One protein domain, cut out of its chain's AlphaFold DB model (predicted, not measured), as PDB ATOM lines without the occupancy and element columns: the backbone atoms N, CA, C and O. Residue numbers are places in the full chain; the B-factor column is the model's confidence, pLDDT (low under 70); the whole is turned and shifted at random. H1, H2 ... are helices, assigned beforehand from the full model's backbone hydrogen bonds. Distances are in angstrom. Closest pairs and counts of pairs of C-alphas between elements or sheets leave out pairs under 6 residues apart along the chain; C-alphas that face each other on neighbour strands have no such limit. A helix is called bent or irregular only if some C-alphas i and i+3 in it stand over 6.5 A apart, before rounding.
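Overview. This is residues 201 to 222 and 244 to 336 of the 609 residues of an uncharacterized protein of Syncephalastrum racemosum (UniProt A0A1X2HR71). This is a small cluster of crossed helices: H4 lies in the middle, H1 and H7 cross it, and H6 only just touches it. H2 and H3 make a corner at one end, and the long loop of residues 304 to 319 makes the opposite end. The printed part has 115 residues with seven named helices, H1 to H7 in order, and no named strand: all helix. It is compact, with a radius of gyration of the C-alphas of 14.5 A and spans of 45 by 32 by 27 A.

Arrangement. H1, residues 201 to 216, touches H4, residues 271 to 281, with residues 202 to 206 alone, about perpendicular at 79 degrees; their closest C-alphas, Leu 202 and Arg 278, are 6.2 A apart. H2, residues 252 to 261, touches H3, residues 263 to 266, only at the corner, closest at C-alphas 259 and 266, 4.9 A. H5, residues 283 to 288, is close to but not clearly touching H4: C-alphas 279 and 286 are closest, 5.6 A. H6, residues 295 to 303, only just touches H4, with 3 pairs of C-alphas within 8 A, closest at 277 and 301, 7.0 A. H7, residues 320 to 336, touches H4 at a steep tilt of 59 degrees, opposite ways, closest at C-alphas 271 and 328, 5.5 A. Every O i to N i+4 pair is within hydrogen-bond range in H1, H2, H4, H6 and H7; H5 has 0 of 2, but 2 of 3 O i to N i+3 pairs, and H3 is too short for an i+4 pair.

Along the chain. H1 begins at C-alpha 201, (-52.823, -52.705, -36.360), and is 22.6 A long. H4 is 15.4 A long. H5 is irregular, C-alphas 284 and 287 being 7.5 A apart. H7 is 23.0 A long and ends at C-alpha 336, (-54.989, -33.670, -26.934).

Size, cuts and confidence. The two C-alphas farthest apart, Gln 253 and Gly 314, are 45.7 A apart. Residues 223 to 243 are not printed; C-alphas 222 and 244 are 11.8 A apart. The link from H6 to H7 is long, 16 residues. Residues 283 to 293 and 307 to 320 are under pLDDT 70.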
ATOM      1  N   MET A 201     -53.813 -52.928 -35.301       83.00
ATOM      2  CA  MET A 201     -52.823 -52.705 -36.360       83.00
ATOM      3  C   MET A 201     -52.619 -51.212 -36.647       83.00
ATOM      4  O   MET A 201     -51.490 -50.765 -36.867       83.00
ATOM      5  N   LEU A 202     -53.698 -50.427 -36.614       86.12
ATOM      6  CA  LEU A 202     -53.663 -48.984 -36.823       86.12
ATOM      7  C   LEU A 202     -53.059 -48.223 -35.632       86.12
ATOM      8  O   LEU A 202     -52.339 -47.249 -35.853       86.12
ATOM      9  N   GLU A 203     -53.273 -48.672 -34.393       87.38
ATOM     10  CA  GLU A 203     -52.582 -48.157 -33.205       87.38
ATOM     11  C   GLU A 203     -51.079 -48.421 -33.300       87.38
ATOM     12  O   GLU A 203     -50.304 -47.474 -33.199       87.38
ATOM     13  N   SER A 204     -50.649 -49.652 -33.610       87.19
ATOM     14  CA  SER A 204     -49.222 -49.980 -33.781       87.19
ATOM     15  C   SER A 204     -48.566 -49.172 -34.912       87.19
ATOM     16  O   SER A 204     -47.457 -48.648 -34.769       87.19
ATOM     17  N   ALA A 205     -49.268 -48.992 -36.033       89.38
ATOM     18  CA  ALA A 205     -48.818 -48.138 -37.128       89.38
ATOM     19  C   ALA A 205     -48.727 -46.656 -36.720       89.38
ATOM     20  O   ALA A 205     -47.815 -45.945 -37.144       89.38
ATOM     21  N   THR A 206     -49.637 -46.186 -35.866       91.56
ATOM     22  CA  THR A 206     -49.628 -44.807 -35.367       91.56
ATOM     23  C   THR A 206     -48.572 -44.596 -34.276       91.56
ATOM     24  O   THR A 206     -47.928 -43.550 -34.246       91.56
ATOM     25  N   GLU A 207     -48.303 -45.600 -33.440       92.06
ATOM     26  CA  GLU A 207     -47.193 -45.615 -32.480       92.06
ATOM     27  C   GLU A 207     -45.835 -45.520 -33.193       92.06
ATOM     28  O   GLU A 207     -44.984 -44.734 -32.778       92.06
ATOM     29  N   ARG A 208     -45.653 -46.210 -34.328       91.81
ATOM     30  CA  ARG A 208     -44.457 -46.057 -35.182       91.81
ATOM     31  C   ARG A 208     -44.278 -44.621 -35.686       91.81
ATOM     32  O   ARG A 208     -43.164 -44.106 -35.647       91.81
ATOM     33  N   VAL A 209     -45.358 -43.943 -36.085       93.44
ATOM     34  CA  VAL A 209     -45.319 -42.517 -36.476       93.44
ATOM     35  C   VAL A 209     -44.990 -41.608 -35.283       93.44
ATOM     36  O   VAL A 209     -44.212 -40.664 -35.430       93.44
ATOM     37  N   ILE A 210     -45.530 -41.899 -34.095       94.69
ATOM     38  CA  ILE A 210     -45.217 -41.184 -32.845       94.69
ATOM     39  C   ILE A 210     -43.727 -41.332 -32.495       94.69
ATOM     40  O   ILE A 210     -43.066 -40.332 -32.218       94.69
ATOM     41  N   LEU A 211     -43.178 -42.549 -32.558       94.50
ATOM     42  CA  LEU A 211     -41.763 -42.837 -32.301       94.50
ATOM     43  C   LEU A 211     -40.843 -42.198 -33.352       94.50
ATOM     44  O   LEU A 211     -39.842 -41.574 -32.993       94.50
ATOM     45  N   HIS A 212     -41.200 -42.272 -34.639       94.25
ATOM     46  CA  HIS A 212     -40.449 -41.601 -35.700       94.25
ATOM     47  C   HIS A 212     -40.419 -40.080 -35.475       94.25
ATOM     48  O   HIS A 212     -39.344 -39.477 -35.538       94.25
ATOM     49  N   TYR A 213     -41.565 -39.462 -35.159       94.94
ATOM     50  CA  TYR A 213     -41.630 -38.036 -34.832       94.94
ATOM     51  C   TYR A 213     -40.854 -37.690 -33.553       94.94
ATOM     52  O   TYR A 213     -40.189 -36.660 -33.523       94.94
ATOM     53  N   ALA A 214     -40.858 -38.541 -32.525       95.62
ATOM     54  CA  ALA A 214     -40.042 -38.321 -31.332       95.62
ATOM     55  C   ALA A 214     -38.541 -38.262 -31.669       95.62
ATOM     56  O   ALA A 214     -37.844 -37.370 -31.188       95.62
ATOM     57  N   GLY A 215     -38.052 -39.158 -32.532       94.44
ATOM     58  CA  GLY A 215     -36.643 -39.218 -32.934       94.44
ATOM     59  C   GLY A 215     -36.191 -38.139 -33.923       94.44
ATOM     60  O   GLY A 215     -35.056 -37.669 -33.836       94.44
ATOM     61  N   HIS A 216     -37.058 -37.725 -34.851       92.56
ATOM     62  CA  HIS A 216     -36.713 -36.803 -35.947       92.56
ATOM     63  C   HIS A 216     -37.274 -35.386 -35.749       92.56
ATOM     64  O   HIS A 216     -36.676 -34.400 -36.190       92.56
ATOM     65  N   GLY A 217     -38.392 -35.236 -35.041       91.19
ATOM     66  CA  GLY A 217     -39.096 -33.969 -34.871       91.19
ATOM     67  C   GLY A 217     -39.464 -33.337 -36.214       91.19
ATOM     68  O   GLY A 217     -40.032 -33.974 -37.097       91.19
ATOM     69  N   LEU A 218     -39.114 -32.061 -36.383       86.38
ATOM     70  CA  LEU A 218     -39.402 -31.267 -37.583       86.38
ATOM     71  C   LEU A 218     -38.222 -31.227 -38.577       86.38
ATOM     72  O   LEU A 218     -37.870 -30.147 -39.071       86.38
ATOM     73  N   GLY A 219     -37.563 -32.363 -38.828       83.38
ATOM     74  CA  GLY A 219     -36.504 -32.484 -39.838       83.38
ATOM     75  C   GLY A 219     -35.775 -33.831 -39.828       83.38
ATOM     76  O   GLY A 219     -35.696 -34.496 -38.804       83.38
ATOM     77  N   ASN A 220     -35.193 -34.210 -40.964       79.81
ATOM     78  CA  ASN A 220     -34.865 -35.608 -41.290       79.81
ATOM     79  C   ASN A 220     -33.646 -36.209 -40.555       79.81
ATOM     80  O   ASN A 220     -33.278 -37.347 -40.822       79.81
ATOM     81  N   THR A 221     -32.997 -35.476 -39.647       86.75
ATOM     82  CA  THR A 221     -31.868 -35.990 -38.851       86.75
ATOM     83  C   THR A 221     -32.380 -36.648 -37.561       86.75
ATOM     84  O   THR A 221     -32.947 -35.922 -36.731       86.75
ATOM     85  N   PRO A 222     -32.180 -37.965 -37.348       89.69
ATOM     86  CA  PRO A 222     -32.512 -38.620 -36.086       89.69
ATOM     87  C   PRO A 222     -31.630 -38.095 -34.950       89.69
ATOM     88  O   PRO A 222     -30.448 -37.810 -35.146       89.69
ATOM     89  N   ASP A 244     -30.518 -46.825 -26.182       84.38
ATOM     90  CA  ASP A 244     -30.464 -46.519 -27.619       84.38
ATOM     91  C   ASP A 244     -31.817 -46.086 -28.213       84.38
ATOM     92  O   ASP A 244     -32.268 -46.578 -29.246       84.38
ATOM     93  N   THR A 245     -32.494 -45.153 -27.539       90.62
ATOM     94  CA  THR A 245     -33.772 -44.602 -28.018       90.62
ATOM     95  C   THR A 245     -33.557 -43.292 -28.784       90.62
ATOM     96  O   THR A 245     -32.751 -42.448 -28.389       90.62
ATOM     97  N   LEU A 246     -34.305 -43.074 -29.869       94.62
ATOM     98  CA  LEU A 246     -34.298 -41.803 -30.597       94.62
ATOM     99  C   LEU A 246     -35.320 -40.830 -29.989       94.62
ATOM    100  O   LEU A 246     -36.523 -41.046 -30.116       94.62
ATOM    101  N   VAL A 247     -34.853 -39.744 -29.361       95.44
ATOM    102  CA  VAL A 247     -35.719 -38.652 -28.872       95.44
ATOM    103  C   VAL A 247     -35.025 -37.301 -29.011       95.44
ATOM    104  O   VAL A 247     -33.948 -37.080 -28.458       95.44
ATOM    105  N   LYS A 248     -35.663 -36.375 -29.723       95.25
ATOM    106  CA  LYS A 248     -35.139 -35.051 -30.061       95.25
ATOM    107  C   LYS A 248     -35.666 -33.973 -29.104       95.25
ATOM    108  O   LYS A 248     -36.841 -34.027 -28.741       95.25
ATOM    109  N   PRO A 249     -34.848 -32.979 -28.715       94.50
ATOM    110  CA  PRO A 249     -35.331 -31.794 -28.009       94.50
ATOM    111  C   PRO A 249     -36.449 -31.067 -28.773       94.50
ATOM    112  O   PRO A 249     -36.473 -31.049 -30.008       94.50
ATOM    113  N   LEU A 250     -37.366 -30.453 -28.028       93.19
ATOM    114  CA  LEU A 250     -38.543 -29.770 -28.550       93.19
ATOM    115  C   LEU A 250     -38.200 -28.336 -28.983       93.19
ATOM    116  O   LEU A 250     -38.002 -27.446 -28.157       93.19
ATOM    117  N   ASP A 251     -38.195 -28.097 -30.294       91.88
ATOM    118  CA  ASP A 251     -38.097 -26.756 -30.883       91.88
ATOM    119  C   ASP A 251     -39.441 -26.015 -30.748       91.88
ATOM    120  O   ASP A 251     -40.236 -25.933 -31.689       91.88
ATOM    121  N   LEU A 252     -39.711 -25.518 -29.537       88.56
ATOM    122  CA  LEU A 252     -40.940 -24.804 -29.172       88.56
ATOM    123  C   LEU A 252     -41.265 -23.675 -30.158       88.56
ATOM    124  O   LEU A 252     -42.376 -23.621 -30.678       88.56
ATOM    125  N   GLN A 253     -40.287 -22.823 -30.485       88.19
ATOM    126  CA  GLN A 253     -40.510 -21.672 -31.365       88.19
ATOM    127  C   GLN A 253     -40.913 -22.086 -32.785       88.19
ATOM    128  O   GLN A 253     -41.733 -21.409 -33.410       88.19
ATOM    129  N   LYS A 254     -40.347 -23.175 -33.321       91.56
ATOM    130  CA  LYS A 254     -40.724 -23.696 -34.642       91.56
ATOM    131  C   LYS A 254     -42.067 -24.422 -34.603       91.56
ATOM    132  O   LYS A 254     -42.866 -24.237 -35.520       91.56
ATOM    133  N   VAL A 255     -42.341 -25.210 -33.558       90.62
ATOM    134  CA  VAL A 255     -43.626 -25.914 -33.405       90.62
ATOM    135  C   VAL A 255     -44.774 -24.916 -33.238       90.62
ATOM    136  O   VAL A 255     -45.763 -25.038 -33.951       90.62
ATOM    137  N   GLU A 256     -44.650 -23.895 -32.387       86.62
ATOM    138  CA  GLU A 256     -45.703 -22.887 -32.186       86.62
ATOM    139  C   GLU A 256     -46.001 -22.090 -33.467       86.62
ATOM    140  O   GLU A 256     -47.165 -21.939 -33.841       86.62
ATOM    141  N   LYS A 257     -44.970 -21.683 -34.224       88.56
ATOM    142  CA  LYS A 257     -45.147 -21.039 -35.541       88.56
ATOM    143  C   LYS A 257     -45.856 -21.951 -36.550       88.56
ATOM    144  O   LYS A 257     -46.677 -21.478 -37.336       88.56
ATOM    145  N   LEU A 258     -45.579 -23.256 -36.541       86.69
ATOM    146  CA  LEU A 258     -46.268 -24.226 -37.405       86.69
ATOM    147  C   LEU A 258     -47.702 -24.512 -36.942       86.69
ATOM    148  O   LEU A 258     -48.584 -24.644 -37.784       86.69
ATOM    149  N   LEU A 259     -47.969 -24.520 -35.633       86.00
ATOM    150  CA  LEU A 259     -49.328 -24.587 -35.087       86.00
ATOM    151  C   LEU A 259     -50.153 -23.332 -35.419       86.00
ATOM    152  O   LEU A 259     -51.374 -23.410 -35.484       86.00
ATOM    153  N   GLN A 260     -49.520 -22.192 -35.688       83.12
ATOM    154  CA  GLN A 260     -50.209 -20.993 -36.179       83.12
ATOM    155  C   GLN A 260     -50.391 -20.989 -37.708       83.12
ATOM    156  O   GLN A 260     -51.427 -20.540 -38.190       83.12
ATOM    157  N   SER A 261     -49.421 -21.505 -38.476       83.81
ATOM    158  CA  SER A 261     -49.360 -21.344 -39.944       83.81
ATOM    159  C   SER A 261     -49.708 -22.579 -40.788       83.81
ATOM    160  O   SER A 261     -49.875 -22.445 -42.000       83.81
ATOM    161  N   SER A 262     -49.810 -23.779 -40.204       84.56
ATOM    162  CA  SER A 262     -49.943 -25.033 -40.959       84.56
ATOM    163  C   SER A 262     -51.027 -25.962 -40.401       84.56
ATOM    164  O   SER A 262     -50.893 -26.535 -39.319       84.56
ATOM    165  N   LEU A 263     -52.078 -26.181 -41.198       81.06
ATOM    166  CA  LEU A 263     -53.190 -27.078 -40.870       81.06
ATOM    167  C   LEU A 263     -52.722 -28.527 -40.623       81.06
ATOM    168  O   LEU A 263     -53.186 -29.174 -39.688       81.06
ATOM    169  N   ASP A 264     -51.749 -29.010 -41.404       82.19
ATOM    170  CA  ASP A 264     -51.101 -30.325 -41.270       82.19
ATOM    171  C   ASP A 264     -50.561 -30.578 -39.850       82.19
ATOM    172  O   ASP A 264     -50.581 -31.713 -39.361       82.19
ATOM    173  N   HIS A 265     -50.076 -29.504 -39.212       88.31
ATOM    174  CA  HIS A 265     -49.480 -29.503 -37.882       88.31
ATOM    175  C   HIS A 265     -50.534 -29.257 -36.795       88.31
ATOM    176  O   HIS A 265     -50.534 -29.978 -35.804       88.31
ATOM    177  N   GLN A 266     -51.473 -28.323 -36.998       84.25
ATOM    178  CA  GLN A 266     -52.641 -28.110 -36.115       84.25
ATOM    179  C   GLN A 266     -53.480 -29.381 -35.916       84.25
ATOM    180  O   GLN A 266     -54.025 -29.634 -34.843       84.25
ATOM    181  N   MET A 267     -53.587 -30.179 -36.977       82.81
ATOM    182  CA  MET A 267     -54.410 -31.382 -37.041       82.81
ATOM    183  C   MET A 267     -53.564 -32.660 -36.939       82.81
ATOM    184  O   MET A 267     -53.984 -33.715 -37.420       82.81
ATOM    185  N   PHE A 268     -52.351 -32.599 -36.380       90.06
ATOM    186  CA  PHE A 268     -51.436 -33.745 -36.310       90.06
ATOM    187  C   PHE A 268     -52.072 -34.938 -35.566       90.06
ATOM    188  O   PHE A 268     -52.534 -34.796 -34.441       90.06
ATOM    189  N   LEU A 269     -52.105 -36.121 -36.198       89.69
ATOM    190  CA  LEU A 269     -52.835 -37.314 -35.720       89.69
ATOM    191  C   LEU A 269     -54.373 -37.161 -35.604       89.69
ATOM    192  O   LEU A 269     -55.040 -37.982 -34.976       89.69
ATOM    193  N   SER A 270     -54.971 -36.162 -36.258       85.38
ATOM    194  CA  SER A 270     -56.424 -36.114 -36.495       85.38
ATOM    195  C   SER A 270     -56.918 -37.268 -37.381       85.38
ATOM    196  O   SER A 270     -56.129 -37.970 -38.017       85.38
ATOM    197  N   TYR A 271     -58.246 -37.416 -37.485       82.62
ATOM    198  CA  TYR A 271     -58.920 -38.440 -38.295       82.62
ATOM    199  C   TYR A 271     -58.341 -38.588 -39.713       82.62
ATOM    200  O   TYR A 271     -58.046 -39.698 -40.145       82.62
ATOM    201  N   THR A 272     -58.105 -37.475 -40.416       82.19
ATOM    202  CA  THR A 272     -57.545 -37.464 -41.779       82.19
ATOM    203  C   THR A 272     -56.150 -38.087 -41.841       82.19
ATOM    204  O   THR A 272     -55.830 -38.813 -42.779       82.19
ATOM    205  N   HIS A 273     -55.320 -37.846 -40.825       87.12
ATOM    206  CA  HIS A 273     -53.955 -38.369 -40.764       87.12
ATOM    207  C   HIS A 273     -53.919 -39.828 -40.293       87.12
ATOM    208  O   HIS A 273     -53.160 -40.621 -40.846       87.12
ATOM    209  N   VAL A 274     -54.809 -40.226 -39.377       87.25
ATOM    210  CA  VAL A 274     -55.042 -41.641 -39.032       87.25
ATOM    211  C   VAL A 274     -55.529 -42.425 -40.263       87.25
ATOM    212  O   VAL A 274     -55.036 -43.516 -40.537       87.25
ATOM    213  N   LEU A 275     -56.401 -41.841 -41.094       83.25
ATOM    214  CA  LEU A 275     -56.824 -42.430 -42.371       83.25
ATOM    215  C   LEU A 275     -55.669 -42.541 -43.390       83.25
ATOM    216  O   LEU A 275     -55.597 -43.526 -44.128       83.25
ATOM    217  N   PHE A 276     -54.737 -41.581 -43.424       84.44
ATOM    218  CA  PHE A 276     -53.524 -41.676 -44.251       84.44
ATOM    219  C   PHE A 276     -52.587 -42.802 -43.787       84.44
ATOM    220  O   PHE A 276     -52.124 -43.577 -44.627       84.44
ATOM    221  N   ILE A 277     -52.362 -42.944 -42.472       87.25
ATOM    222  CA  ILE A 277     -51.629 -44.083 -41.885       87.25
ATOM    223  C   ILE A 277     -52.306 -45.394 -42.308       87.25
ATOM    224  O   ILE A 277     -51.655 -46.296 -42.838       87.25
ATOM    225  N   ARG A 278     -53.635 -45.474 -42.186       82.44
ATOM    226  CA  ARG A 278     -54.406 -46.667 -42.553       82.44
ATOM    227  C   ARG A 278     -54.271 -47.044 -44.035       82.44
ATOM    228  O   ARG A 278     -54.067 -48.212 -44.344       82.44
ATOM    229  N   MET A 279     -54.281 -46.080 -44.961       79.12
ATOM    230  CA  MET A 279     -54.033 -46.338 -46.396       79.12
ATOM    231  C   MET A 279     -52.579 -46.732 -46.736       79.12
ATOM    232  O   MET A 279     -52.320 -47.243 -47.836       79.12
ATOM    233  N   ARG A 280     -51.625 -46.495 -45.825       78.88
ATOM    234  CA  ARG A 280     -50.238 -46.970 -45.945       78.88
ATOM    235  C   ARG A 280     -50.135 -48.449 -45.563       78.88
ATOM    236  O   ARG A 280     -49.526 -49.200 -46.323       78.88
ATOM    237  N   VAL A 281     -50.781 -48.842 -44.459       77.94
ATOM    238  CA  VAL A 281     -50.841 -50.220 -43.924       77.94
ATOM    239  C   VAL A 281     -51.724 -51.144 -44.771       77.94
ATOM    240  O   VAL A 281     -51.352 -52.290 -45.014       77.94
ATOM    241  N   PHE A 282     -52.853 -50.637 -45.281       76.25
ATOM    242  CA  PHE A 282     -53.844 -51.395 -46.055       76.25
ATOM    243  C   PHE A 282     -54.017 -50.819 -47.482       76.25
ATOM    244  O   PHE A 282     -54.953 -50.054 -47.749       76.25
ATOM    245  N   PRO A 283     -53.141 -51.166 -48.452       67.31
ATOM    246  CA  PRO A 283     -53.173 -50.588 -49.802       67.31
ATOM    247  C   PRO A 283     -54.464 -50.839 -50.594       67.31
ATOM    248  O   PRO A 283     -54.784 -50.059 -51.493       67.31
ATOM    249  N   SER A 284     -55.228 -51.879 -50.246       63.19
ATOM    250  CA  SER A 284     -56.539 -52.219 -50.826       63.19
ATOM    251  C   SER A 284     -57.605 -51.123 -50.649       63.19
ATOM    252  O   SER A 284     -58.650 -51.159 -51.307       63.19
ATOM    253  N   LEU A 285     -57.337 -50.132 -49.790       61.59
ATOM    254  CA  LEU A 285     -58.216 -49.005 -49.476       61.59
ATOM    255  C   LEU A 285     -57.843 -47.698 -50.196       61.59
ATOM    256  O   LEU A 285     -58.604 -46.735 -50.125       61.59
ATOM    257  N   ARG A 286     -56.717 -47.645 -50.929       60.19
ATOM    258  CA  ARG A 286     -56.202 -46.405 -51.556       60.19
ATOM    259  C   ARG A 286     -57.181 -45.709 -52.512       60.19
ATOM    260  O   ARG A 286     -57.088 -44.502 -52.688       60.19
ATOM    261  N   GLY A 287     -58.133 -46.441 -53.094       55.69
ATOM    262  CA  GLY A 287     -59.180 -45.879 -53.958       55.69
ATOM    263  C   GLY A 287     -60.274 -45.076 -53.235       55.69
ATOM    264  O   GLY A 287     -61.121 -44.493 -53.907       55.69
ATOM    265  N   LEU A 288     -60.290 -45.050 -51.895       52.78
ATOM    266  CA  LEU A 288     -61.305 -44.333 -51.110       52.78
ATOM    267  C   LEU A 288     -60.979 -42.846 -50.897       52.78
ATOM    268  O   LEU A 288     -61.901 -42.048 -50.736       52.78
ATOM    269  N   SER A 289     -59.702 -42.448 -50.917       52.50
ATOM    270  CA  SER A 289     -59.339 -41.036 -50.754       52.50
ATOM    271  C   SER A 289     -59.277 -40.295 -52.087       52.50
ATOM    272  O   SER A 289     -58.540 -40.671 -52.996       52.50
ATOM    273  N   ARG A 290     -60.001 -39.174 -52.163       53.72
ATOM    274  CA  ARG A 290     -59.847 -38.157 -53.217       53.72
ATOM    275  C   ARG A 290     -58.946 -36.988 -52.801       53.72
ATOM    276  O   ARG A 290     -58.661 -36.131 -53.637       53.72
ATOM    277  N   SER A 291     -58.512 -36.911 -51.540       55.59
ATOM    278  CA  SER A 291     -57.618 -35.840 -51.089       55.59
ATOM    279  C   SER A 291     -56.176 -36.121 -51.514       55.59
ATOM    280  O   SER A 291     -55.690 -37.252 -51.446       55.59
ATOM    281  N   LYS A 292     -55.474 -35.074 -51.964       62.09
ATOM    282  CA  LYS A 292     -54.031 -35.155 -52.216       62.09
ATOM    283  C   LYS A 292     -53.312 -35.335 -50.869       62.09
ATOM    284  O   LYS A 292     -53.661 -34.629 -49.922       62.09
ATOM    285  N   PRO A 293     -52.319 -36.237 -50.757       61.94
ATOM    286  CA  PRO A 293     -51.578 -36.409 -49.515       61.94
ATOM    287  C   PRO A 293     -50.811 -35.125 -49.184       61.94
ATOM    288  O   PRO A 293     -50.100 -34.572 -50.027       61.94
ATOM    289  N   HIS A 294     -50.973 -34.658 -47.950       76.12
ATOM    290  CA  HIS A 294     -50.342 -33.444 -47.441       76.12
ATOM    291  C   HIS A 294     -48.805 -33.595 -47.422       76.12
ATOM    292  O   HIS A 294     -48.334 -34.656 -47.008       76.12
ATOM    293  N   PRO A 295     -47.994 -32.606 -47.859       80.88
ATOM    294  CA  PRO A 295     -46.562 -32.817 -48.116       80.88
ATOM    295  C   PRO A 295     -45.755 -33.290 -46.901       80.88
ATOM    296  O   PRO A 295     -44.953 -34.217 -47.023       80.88
ATOM    297  N   PHE A 296     -46.004 -32.701 -45.724       83.31
ATOM    298  CA  PHE A 296     -45.373 -33.120 -44.469       83.31
ATOM    299  C   PHE A 296     -45.744 -34.568 -44.122       83.31
ATOM    300  O   PHE A 296     -44.868 -35.398 -43.883       83.31
ATOM    301  N   TRP A 297     -47.036 -34.898 -44.191       84.94
ATOM    302  CA  TRP A 297     -47.537 -36.244 -43.916       84.94
ATOM    303  C   TRP A 297     -47.055 -37.283 -44.920       84.94
ATOM    304  O   TRP A 297     -46.740 -38.398 -44.519       84.94
ATOM    305  N   LYS A 298     -46.919 -36.930 -46.201       83.81
ATOM    306  CA  LYS A 298     -46.299 -37.816 -47.188       83.81
ATOM    307  C   LYS A 298     -44.856 -38.132 -46.783       83.81
ATOM    308  O   LYS A 298     -44.517 -39.300 -46.666       83.81
ATOM    309  N   SER A 299     -44.044 -37.113 -46.492       84.62
ATOM    310  CA  SER A 299     -42.648 -37.314 -46.073       84.62
ATOM    311  C   SER A 299     -42.535 -38.154 -44.795       84.62
ATOM    312  O   SER A 299     -41.659 -39.009 -44.706       84.62
ATOM    313  N   LEU A 300     -43.432 -37.949 -43.827       87.69
ATOM    314  CA  LEU A 300     -43.479 -38.705 -42.572       87.69
ATOM    315  C   LEU A 300     -43.873 -40.180 -42.789       87.69
ATOM    316  O   LEU A 300     -43.283 -41.068 -42.180       87.69
ATOM    317  N   LEU A 301     -44.832 -40.458 -43.679       87.56
ATOM    318  CA  LEU A 301     -45.304 -41.816 -44.006       87.56
ATOM    319  C   LEU A 301     -44.430 -42.553 -45.037       87.56
ATOM    320  O   LEU A 301     -44.547 -43.773 -45.186       87.56
ATOM    321  N   ASP A 302     -43.573 -41.833 -45.756       85.69
ATOM    322  CA  ASP A 302     -42.537 -42.410 -46.616       85.69
ATOM    323  C   ASP A 302     -41.258 -42.731 -45.821       85.69
ATOM    324  O   ASP A 302     -40.551 -43.662 -46.194       85.69
ATOM    325  N   ALA A 303     -40.995 -42.026 -44.708       85.50
ATOM    326  CA  ALA A 303     -39.837 -42.234 -43.826       85.50
ATOM    327  C   ALA A 303     -40.119 -43.068 -42.554       85.50
ATOM    328  O   ALA A 303     -39.194 -43.363 -41.798       85.50
ATOM    329  N   THR A 304     -41.375 -43.440 -42.284       86.75
ATOM    330  CA  THR A 304     -41.733 -44.346 -41.176       86.75
ATOM    331  C   THR A 304     -41.728 -45.796 -41.658       86.75
ATOM    332  O   THR A 304     -42.468 -46.138 -42.581       86.75
ATOM    333  N   ASP A 305     -40.957 -46.661 -40.995       82.62
ATOM    334  CA  ASP A 305     -40.941 -48.102 -41.263       82.62
ATOM    335  C   ASP A 305     -42.243 -48.765 -40.792       82.62
ATOM    336  O   ASP A 305     -42.415 -49.126 -39.622       82.62
ATOM    337  N   PHE A 306     -43.180 -48.938 -41.720       80.44
ATOM    338  CA  PHE A 306     -44.361 -49.778 -41.533       80.44
ATOM    339  C   PHE A 306     -44.015 -51.259 -41.762       80.44
ATOM    340  O   PHE A 306     -43.123 -51.551 -42.559       80.44
ATOM    341  N   PRO A 307     -44.709 -52.204 -41.098       68.25
ATOM    342  CA  PRO A 307     -44.629 -53.614 -41.475       68.25
ATOM    343  C   PRO A 307     -45.121 -53.817 -42.917       68.25
ATOM    344  O   PRO A 307     -45.828 -52.962 -43.464       68.25
ATOM    345  N   ASP A 308     -44.772 -54.958 -43.520       64.31
ATOM    346  CA  ASP A 308     -45.226 -55.308 -44.867       64.31
ATOM    347  C   ASP A 308     -46.755 -55.173 -44.994       64.31
ATOM    348  O   ASP A 308     -47.491 -55.627 -44.111       64.31
ATOM    349  N   PRO A 309     -47.262 -54.547 -46.073       62.06
ATOM    350  CA  PRO A 309     -48.673 -54.216 -46.190       62.06
ATOM    351  C   PRO A 309     -49.537 -55.478 -46.209       62.06
ATOM    352  O   PRO A 309     -49.463 -56.294 -47.136       62.06
ATOM    353  N   ILE A 310     -50.392 -55.608 -45.194       59.41
ATOM    354  CA  ILE A 310     -51.247 -56.775 -44.984       59.41
ATOM    355  C   ILE A 310     -52.243 -56.850 -46.143       59.41
ATOM    356  O   ILE A 310     -53.126 -56.005 -46.305       59.41
ATOM    357  N   LYS A 311     -52.043 -57.851 -47.009       50.72
ATOM    358  CA  LYS A 311     -52.668 -57.902 -48.342       50.72
ATOM    359  C   LYS A 311     -54.192 -58.006 -48.292       50.72
ATOM    360  O   LYS A 311     -54.844 -57.554 -49.232       50.72
ATOM    361  N   TYR A 312     -54.752 -58.585 -47.229       48.53
ATOM    362  CA  TYR A 312     -56.192 -58.749 -47.070       48.53
ATOM    363  C   TYR A 312     -56.594 -58.898 -45.595       48.53
ATOM    364  O   TYR A 312     -56.177 -59.845 -44.939       48.53
ATOM    365  N   ILE A 313     -57.468 -58.010 -45.118       52.03
ATOM    366  CA  ILE A 313     -58.456 -58.315 -44.074       52.03
ATOM    367  C   ILE A 313     -59.801 -58.254 -44.799       52.03
ATOM    368  O   ILE A 313     -60.156 -57.207 -45.345       52.03
ATOM    369  N   GLY A 314     -60.520 -59.378 -44.887       46.12
ATOM    370  CA  GLY A 314     -61.687 -59.502 -45.777       46.12
ATOM    371  C   GLY A 314     -62.845 -58.559 -45.430       46.12
ATOM    372  O   GLY A 314     -63.556 -58.082 -46.311       46.12
ATOM    373  N   SER A 315     -62.975 -58.230 -44.150       48.75
ATOM    374  CA  SER A 315     -63.920 -57.274 -43.570       48.75
ATOM    375  C   SER A 315     -63.439 -55.814 -43.621       48.75
ATOM    376  O   SER A 315     -64.256 -54.912 -43.432       48.75
ATOM    377  N   GLY A 316     -62.162 -55.550 -43.936       49.91
ATOM    378  CA  GLY A 316     -61.465 -54.257 -43.777       49.91
ATOM    379  C   GLY A 316     -62.024 -53.057 -44.561       49.91
ATOM    380  O   GLY A 316     -61.564 -51.926 -44.381       49.91
ATOM    381  N   LYS A 317     -63.035 -53.259 -45.421       57.19
ATOM    382  CA  LYS A 317     -63.838 -52.182 -46.038       57.19
ATOM    383  C   LYS A 317     -65.102 -51.818 -45.248       57.19
ATOM    384  O   LYS A 317     -65.503 -50.661 -45.319       57.19
ATOM    385  N   LYS A 318     -65.690 -52.753 -44.492       61.44
ATOM    386  CA  LYS A 318     -66.895 -52.552 -43.662       61.44
ATOM    387  C   LYS A 318     -66.539 -51.864 -42.345       61.44
ATOM    388  O   LYS A 318     -66.966 -50.749 -42.074       61.44
ATOM    389  N   VAL A 319     -65.629 -52.485 -41.590       63.31
ATOM    390  CA  VAL A 319     -65.134 -52.034 -40.269       63.31
ATOM    391  C   VAL A 319     -64.318 -50.731 -40.321       63.31
ATOM    392  O   VAL A 319     -64.014 -50.110 -39.302       63.31
ATOM    393  N   SER A 320     -63.998 -50.297 -41.541       67.06
ATOM    394  CA  SER A 320     -63.086 -49.217 -41.901       67.06
ATOM    395  C   SER A 320     -63.283 -47.890 -41.148       67.06
ATOM    396  O   SER A 320     -62.308 -47.399 -40.565       67.06
ATOM    397  N   PRO A 321     -64.485 -47.277 -41.125       71.19
ATOM    398  CA  PRO A 321     -64.673 -45.994 -40.448       71.19
ATOM    399  C   PRO A 321     -64.613 -46.138 -38.925       71.19
ATOM    400  O   PRO A 321     -64.145 -45.227 -38.243       71.19
ATOM    401  N   HIS A 322     -65.044 -47.286 -38.395       74.19
ATOM    402  CA  HIS A 322     -65.132 -47.552 -36.961       74.19
ATOM    403  C   HIS A 322     -63.742 -47.644 -36.333       74.19
ATOM    404  O   HIS A 322     -63.440 -46.846 -35.448       74.19
ATOM    405  N   ALA A 323     -62.856 -48.498 -36.859       77.12
ATOM    406  CA  ALA A 323     -61.471 -48.599 -36.387       77.12
ATOM    407  C   ALA A 323     -60.721 -47.255 -36.503       77.12
ATOM    408  O   ALA A 323     -60.072 -46.805 -35.558       77.12
ATOM    409  N   THR A 324     -60.892 -46.540 -37.623       79.88
ATOM    410  CA  THR A 324     -60.283 -45.209 -37.829       79.88
ATOM    411  C   THR A 324     -60.789 -44.178 -36.804       79.88
ATOM    412  O   THR A 324     -60.008 -43.388 -36.269       79.88
ATOM    413  N   THR A 325     -62.090 -44.191 -36.493       76.81
ATOM    414  CA  THR A 325     -62.718 -43.292 -35.506       76.81
ATOM    415  C   THR A 325     -62.309 -43.639 -34.077       76.81
ATOM    416  O   THR A 325     -62.059 -42.735 -33.277       76.81
ATOM    417  N   TRP A 326     -62.194 -44.931 -33.768       77.31
ATOM    418  CA  TRP A 326     -61.759 -45.467 -32.480       77.31
ATOM    419  C   TRP A 326     -60.341 -44.997 -32.143       77.31
ATOM    420  O   TRP A 326     -60.155 -44.298 -31.144       77.31
ATOM    421  N   VAL A 327     -59.375 -45.244 -33.036       83.69
ATOM    422  CA  VAL A 327     -57.980 -44.797 -32.879       83.69
ATOM    423  C   VAL A 327     -57.900 -43.270 -32.767       83.69
ATOM    424  O   VAL A 327     -57.235 -42.753 -31.871       83.69
ATOM    425  N   LYS A 328     -58.647 -42.514 -33.588       85.19
ATOM    426  CA  LYS A 328     -58.741 -41.042 -33.466       85.19
ATOM    427  C   LYS A 328     -59.301 -40.589 -32.106       85.19
ATOM    428  O   LYS A 328     -58.840 -39.585 -31.559       85.19
ATOM    429  N   ASN A 329     -60.277 -41.297 -31.540       79.31
ATOM    430  CA  ASN A 329     -60.828 -40.979 -30.219       79.31
ATOM    431  C   ASN A 329     -59.822 -41.302 -29.100       79.31
ATOM    432  O   ASN A 329     -59.694 -40.507 -28.165       79.31
ATOM    433  N   GLY A 330     -59.054 -42.389 -29.244       79.75
ATOM    434  CA  GLY A 330     -57.895 -42.708 -28.405       79.75
ATOM    435  C   GLY A 330     -56.838 -41.599 -28.440       79.75
ATOM    436  O   GLY A 330     -56.502 -41.044 -27.393       79.75
ATOM    437  N   VAL A 331     -56.393 -41.178 -29.634       85.38
ATOM    438  CA  VAL A 331     -55.455 -40.049 -29.810       85.38
ATOM    439  C   VAL A 331     -55.964 -38.790 -29.108       85.38
ATOM    440  O   VAL A 331     -55.215 -38.151 -28.365       85.38
ATOM    441  N   TYR A 332     -57.233 -38.428 -29.314       83.62
ATOM    442  CA  TYR A 332     -57.798 -37.218 -28.724       83.62
ATOM    443  C   TYR A 332     -57.810 -37.278 -27.187       83.62
ATOM    444  O   TYR A 332     -57.316 -36.364 -26.522       83.62
ATOM    445  N   LYS A 333     -58.307 -38.381 -26.610       79.56
ATOM    446  CA  LYS A 333     -58.385 -38.563 -25.151       79.56
ATOM    447  C   LYS A 333     -57.030 -38.802 -24.477       79.56
ATOM    448  O   LYS A 333     -56.932 -38.556 -23.273       79.56
ATOM    449  N   TRP A 334     -55.994 -39.231 -25.199       87.00
ATOM    450  CA  TRP A 334     -54.663 -39.502 -24.636       87.00
ATOM    451  C   TRP A 334     -53.681 -38.331 -24.796       87.00
ATOM    452  O   TRP A 334     -53.020 -37.941 -23.829       87.00
ATOM    453  N   TRP A 335     -53.627 -37.727 -25.990       88.44
ATOM    454  CA  TRP A 335     -52.646 -36.695 -26.346       88.44
ATOM    455  C   TRP A 335     -53.204 -35.267 -26.284       88.44
ATOM    456  O   TRP A 335     -52.593 -34.413 -25.637       88.44
ATOM    457  N   TYR A 336     -54.364 -35.007 -26.901       84.06
ATOM    458  CA  TYR A 336     -54.989 -33.670 -26.934       84.06
ATOM    459  C   TYR A 336     -55.628 -33.253 -25.591       84.06
ATOM    460  O   TYR A 336     -55.835 -32.068 -25.346       84.06
TER     461      TYR A 336